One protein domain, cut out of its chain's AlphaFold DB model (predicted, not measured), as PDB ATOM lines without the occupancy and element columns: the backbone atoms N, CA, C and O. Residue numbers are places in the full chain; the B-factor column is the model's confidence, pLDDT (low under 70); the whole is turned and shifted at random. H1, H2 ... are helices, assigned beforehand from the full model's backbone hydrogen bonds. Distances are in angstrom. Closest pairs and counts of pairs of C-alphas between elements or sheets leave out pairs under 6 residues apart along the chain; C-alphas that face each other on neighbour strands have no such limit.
ATOM      1  N   TYR A 143      -6.537  18.987  22.462       57.28
ATOM      2  CA  TYR A 143      -6.859  18.074  21.358       57.28
ATOM      3  C   TYR A 143      -6.973  18.794  20.007       57.28
ATOM      4  O   TYR A 143      -6.339  18.387  19.037       57.28
ATOM      5  N   PHE A 144      -7.693  19.918  19.934       53.47
ATOM      6  CA  PHE A 144      -7.826  20.687  18.685       53.47
ATOM      7  C   PHE A 144      -6.528  21.357  18.272       53.47
ATOM      8  O   PHE A 144      -6.177  21.343  17.090       53.47
ATOM      9  N   LYS A 145      -5.788  21.907  19.241       57.00
ATOM     10  CA  LYS A 145      -4.467  22.476  18.987       57.00
ATOM     11  C   LYS A 145      -3.513  21.405  18.455       57.00
ATOM     12  O   LYS A 145      -2.910  21.619  17.409       57.00
ATOM     13  N   GLN A 146      -3.490  20.222  19.069       67.06
ATOM     14  CA  GLN A 146      -2.694  19.077  18.621       67.06
ATOM     15  C   GLN A 146      -3.154  18.544  17.260       67.06
ATOM     16  O   GLN A 146      -2.311  18.268  16.417       67.06
ATOM     17  N   CYS A 147      -4.456  18.451  16.973       63.56
ATOM     18  CA  CYS A 147      -4.951  18.046  15.653       63.56
ATOM     19  C   CYS A 147      -4.601  19.067  14.563       63.56
ATOM     20  O   CYS A 147      -4.275  18.680  13.439       63.56
ATOM     21  N   ARG A 148      -4.656  20.370  14.863       60.56
ATOM     22  CA  ARG A 148      -4.283  21.442  13.930       60.56
ATOM     23  C   ARG A 148      -2.773  21.478  13.695       60.56
ATOM     24  O   ARG A 148      -2.355  21.566  12.542       60.56
ATOM     25  N   GLU A 149      -1.974  21.348  14.751       73.00
ATOM     26  CA  GLU A 149      -0.514  21.214  14.688       73.00
ATOM     27  C   GLU A 149      -0.105  19.939  13.931       73.00
ATOM     28  O   GLU A 149       0.761  19.991  13.061       73.00
ATOM     29  N   LEU A 150      -0.791  18.817  14.168       72.06
ATOM     30  CA  LEU A 150      -0.562  17.553  13.470       72.06
ATOM     31  C   LEU A 150      -0.934  17.649  11.989       72.06
ATOM     32  O   LEU A 150      -0.178  17.200  11.138       72.06
ATOM     33  N   LYS A 151      -2.062  18.275  11.635       69.31
ATOM     34  CA  LYS A 151      -2.401  18.526  10.224       69.31
ATOM     35  C   LYS A 151      -1.333  19.396   9.558       69.31
ATOM     36  O   LYS A 151      -0.906  19.094   8.446       69.31
ATOM     37  N   GLN A 152      -0.866  20.449  10.229       69.12
ATOM     38  CA  GLN A 152       0.208  21.294   9.706       69.12
ATOM     39  C   GLN A 152       1.522  20.525   9.522       69.12
ATOM     40  O   GLN A 152       2.203  20.763   8.528       69.12
ATOM     41  N   SER A 153       1.866  19.599  10.422       78.25
ATOM     42  CA  SER A 153       3.090  18.799  10.320       78.25
ATOM     43  C   SER A 153       2.986  17.679   9.277       78.25
ATOM     44  O   SER A 153       3.877  17.550   8.441       78.25
ATOM     45  N   VAL A 154       1.880  16.928   9.248       82.75
ATOM     46  CA  VAL A 154       1.646  15.810   8.315       82.75
ATOM     47  C   VAL A 154       1.574  16.293   6.869       82.75
ATOM     48  O   VAL A 154       2.154  15.671   5.982       82.75
ATOM     49  N   PHE A 155       0.906  17.422   6.611       78.81
ATOM     50  CA  PHE A 155       0.792  17.959   5.253       78.81
ATOM     51  C   PHE A 155       1.977  18.838   4.839       78.81
ATOM     52  O   PHE A 155       2.057  19.220   3.670       78.81
ATOM     53  N   LYS A 156       2.924  19.137   5.741       81.31
ATOM     54  CA  LYS A 156       4.087  19.988   5.450       81.31
ATOM     55  C   LYS A 156       4.890  19.532   4.222       81.31
ATOM     56  O   LYS A 156       5.139  20.390   3.378       81.31
ATOM     57  N   PRO A 157       5.232  18.239   4.039       86.81
ATOM     58  CA  PRO A 157       5.982  17.801   2.860       86.81
ATOM     59  C   PRO A 157       5.231  18.070   1.552       86.81
ATOM     60  O   PRO A 157       5.827  18.482   0.562       86.81
ATOM     61  N   LEU A 158       3.907  17.894   1.562       79.38
ATOM     62  CA  LEU A 158       3.054  18.127   0.400       79.38
ATOM     63  C   LEU A 158       2.924  19.629   0.092       79.38
ATOM     64  O   LEU A 158       3.014  20.050  -1.059       79.38
ATOM     65  N   ILE A 159       2.741  20.447   1.133       77.25
ATOM     66  CA  ILE A 159       2.670  21.910   1.030       77.25
ATOM     67  C   ILE A 159       3.990  22.473   0.498       77.25
ATOM     68  O   ILE A 159       3.973  23.319  -0.398       77.25
ATOM     69  N   ASP A 160       5.117  22.008   1.036       86.25
ATOM     70  CA  ASP A 160       6.447  22.440   0.617       86.25
ATOM     71  C   ASP A 160       6.726  21.985  -0.826       86.25
ATOM     72  O   ASP A 160       7.154  22.803  -1.638       86.25
ATOM     73  N   TYR A 161       6.356  20.752  -1.199       89.50
ATOM     74  CA  TYR A 161       6.426  20.277  -2.585       89.50
ATOM     75  C   TYR A 161       5.668  21.195  -3.553       89.50
ATOM     76  O   TYR A 161       6.245  21.669  -4.530       89.50
ATOM     77  N   PHE A 162       4.395  21.504  -3.281       83.06
ATOM     78  CA  PHE A 162       3.608  22.369  -4.165       83.06
ATOM     79  C   PHE A 162       4.137  23.805  -4.208       83.06
ATOM     80  O   PHE A 162       4.074  24.457  -5.253       83.06
ATOM     81  N   ARG A 163       4.668  24.311  -3.092       80.88
ATOM     82  CA  ARG A 163       5.256  25.652  -3.018       80.88
ATOM     83  C   ARG A 163       6.531  25.751  -3.850       80.88
ATOM     84  O   ARG A 163       6.660  26.699  -4.625       80.88
ATOM     85  N   GLU A 164       7.428  24.779  -3.724       90.62
ATOM     86  CA  GLU A 164       8.673  24.742  -4.490       90.62
ATOM     87  C   GLU A 164       8.413  24.438  -5.965       90.62
ATOM     88  O   GLU A 164       8.948  25.132  -6.822       90.62
ATOM     89  N   ALA A 165       7.513  23.506  -6.292       87.81
ATOM     90  CA  ALA A 165       7.110  23.253  -7.675       87.81
ATOM     91  C   ALA A 165       6.564  24.526  -8.344       87.81
ATOM     92  O   ALA A 165       6.974  24.874  -9.452       87.81
ATOM     93  N   ARG A 166       5.706  25.281  -7.644       88.12
ATOM     94  CA  ARG A 166       5.193  26.570  -8.132       88.12
ATOM     95  C   ARG A 166       6.318  27.575  -8.379       88.12
ATOM     96  O   ARG A 166       6.298  28.275  -9.389       88.12
ATOM     97  N   LYS A 167       7.279  27.657  -7.455       87.56
ATOM     98  CA  LYS A 167       8.416  28.581  -7.527       87.56
ATOM     99  C   LYS A 167       9.355  28.229  -8.685       87.56
ATOM    100  O   LYS A 167       9.701  29.116  -9.457       87.56
ATOM    101  N   THR A 168       9.703  26.954  -8.842       91.06
ATOM    102  CA  THR A 168      10.569  26.444  -9.917       91.06
ATOM    103  C   THR A 168       9.952  26.646 -11.295       91.06
ATOM    104  O   THR A 168      10.647  27.015 -12.235       91.06
ATOM    105  N   LEU A 169       8.638  26.457 -11.416       91.75
ATOM    106  CA  LEU A 169       7.915  26.658 -12.673       91.75
ATOM    107  C   LEU A 169       7.596  28.136 -12.959       91.75
ATOM    108  O   LEU A 169       6.976  28.434 -13.975       91.75
ATOM    109  N   GLY A 170       7.965  29.062 -12.064       90.38
ATOM    110  CA  GLY A 170       7.674  30.491 -12.212       90.38
ATOM    111  C   GLY A 170       6.178  30.827 -12.219       90.38
ATOM    112  O   GLY A 170       5.795  31.919 -12.629       90.38
ATOM    113  N   VAL A 171       5.323  29.901 -11.774       88.00
ATOM    114  CA  VAL A 171       3.866  30.042 -11.847       88.00
ATOM    115  C   VAL A 171       3.408  31.053 -10.804       88.00
ATOM    116  O   VAL A 171       3.549  30.851  -9.592       88.00
ATOM    117  N   THR A 172       2.818  32.156 -11.255       86.50
ATOM    118  CA  THR A 172       2.327  33.184 -10.340       86.50
ATOM    119  C   THR A 172       0.943  32.825  -9.803       86.50
ATOM    120  O   THR A 172       0.191  32.035 -10.380       86.50
ATOM    121  N   ALA A 173       0.550  33.449  -8.690       76.62
ATOM    122  CA  ALA A 173      -0.818  33.321  -8.187       76.62
ATOM    123  C   ALA A 173      -1.859  33.801  -9.222       76.62
ATOM    124  O   ALA A 173      -2.948  33.240  -9.295       76.62
ATOM    125  N   LYS A 174      -1.506  34.791 -10.060       81.94
ATOM    126  CA  LYS A 174      -2.352  35.268 -11.166       81.94
ATOM    127  C   LYS A 174      -2.594  34.182 -12.216       81.94
ATOM    128  O   LYS A 174      -3.730  34.043 -12.664       81.94
ATOM    129  N   ASP A 175      -1.575  33.400 -12.559       84.75
ATOM    130  CA  ASP A 175      -1.695  32.315 -13.544       84.75
ATOM    131  C   ASP A 175      -2.593  31.187 -13.026       84.75
ATOM    132  O   ASP A 175      -3.465  30.702 -13.746       84.75
ATOM    133  N   ILE A 176      -2.456  30.837 -11.741       78.94
ATOM    134  CA  ILE A 176      -3.317  29.846 -11.075       78.94
ATOM    135  C   ILE A 176      -4.768  30.325 -11.046       78.94
ATOM    136  O   ILE A 176      -5.671  29.556 -11.368       78.94
ATOM    137  N   HIS A 177      -5.020  31.584 -10.689       81.00
ATOM    138  CA  HIS A 177      -6.379  32.132 -10.675       81.00
ATOM    139  C   HIS A 177      -6.999  32.150 -12.075       81.00
ATOM    140  O   HIS A 177      -8.154  31.764 -12.241       81.00
ATOM    141  N   LYS A 178      -6.215  32.525 -13.094       85.81
ATOM    142  CA  LYS A 178      -6.645  32.498 -14.496       85.81
ATOM    143  C   LYS A 178      -6.986  31.077 -14.962       85.81
ATOM    144  O   LYS A 178      -7.984  30.903 -15.651       85.81
ATOM    145  N   ALA A 179      -6.198  30.076 -14.566       83.19
ATOM    146  CA  ALA A 179      -6.410  28.677 -14.944       83.19
ATOM    147  C   ALA A 179      -7.539  27.984 -14.159       83.19
ATOM    148  O   ALA A 179      -8.206  27.102 -14.690       83.19
ATOM    149  N   THR A 180      -7.763  28.365 -12.898       80.06
ATOM    150  CA  THR A 180      -8.754  27.723 -12.010       80.06
ATOM    151  C   THR A 180     -10.098  28.447 -11.957       80.06
ATOM    152  O   THR A 180     -11.032  27.946 -11.334       80.06
ATOM    153  N   GLY A 181     -10.208  29.634 -12.564       74.62
ATOM    154  CA  GLY A 181     -11.426  30.451 -12.554       74.62
ATOM    155  C   GLY A 181     -11.812  30.994 -11.173       74.62
ATOM    156  O   GLY A 181     -12.883  31.578 -11.022       74.62
ATOM    157  N   LYS A 182     -10.963  30.814 -10.154       55.34
ATOM    158  CA  LYS A 182     -11.198  31.299  -8.794       55.34
ATOM    159  C   LYS A 182     -10.522  32.656  -8.617       55.34
ATOM    160  O   LYS A 182      -9.299  32.736  -8.531       55.34
ATOM    161  N   GLN A 183     -11.324  33.717  -8.562       51.81
ATOM    162  CA  GLN A 183     -10.889  35.007  -8.026       51.81
ATOM    163  C   GLN A 183     -10.994  34.938  -6.500       51.81
ATOM    164  O   GLN A 183     -12.016  34.494  -5.977       51.81
ATOM    165  N   ARG A 184      -9.907  35.284  -5.807       45.62
ATOM    166  CA  ARG A 184      -9.918  35.478  -4.355       45.62
ATOM    167  C   ARG A 184     -10.580  36.804  -4.020       45.62
ATOM    168  O   ARG A 184     -10.292  37.768  -4.764       45.62
TER     169      ARG A 184
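Overview. This is residues 143 to 184 of the 184 residues of the protein "Methyltransferase" of Xenorhabdus ehlersii (UniProt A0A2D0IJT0). Look first at H2, the middle piece of an open, bow-like chain: H1 leads off obliquely from one end, and past the other the chain turns to short H3, on the same side of H2 as H1. Residues 143 to 162 stick out free. The printed part has 42 residues with three named helices in the order H1, H2, H3, all helix in class, with no named strand. It is only just extended, close to loose, with a radius of gyration of the C-alphas of 13.9 A, and flat, spanning 39 by 23 by 9 A.

Along the chain. Find C-alpha 156 at (4.087, 19.988, 5.450); from there H2, residues 156 to 168, runs 17.9 A. H1, residues 143 to 154, starts at (-6.859, 18.074, 21.358) and measures 15.7 A. H3, residues 173 to 180, ends at (-8.754, 27.723, -12.010), 10.4 A from its first C-alpha.

Arrangement. H1 and H2 meet only through their link. H3 is apart from both. In H1, H2 and H3 every O i to N i+4 pair is within hydrogen-bond range.

Size, cuts and confidence. The C-alphas farthest apart, of Tyr 143 and Lys 178, are 38.6 A apart. The printed part has no cut, and both links are tight. Residues 143 to 148, 151 to 152 and 182 to 184 have pLDDT under 70.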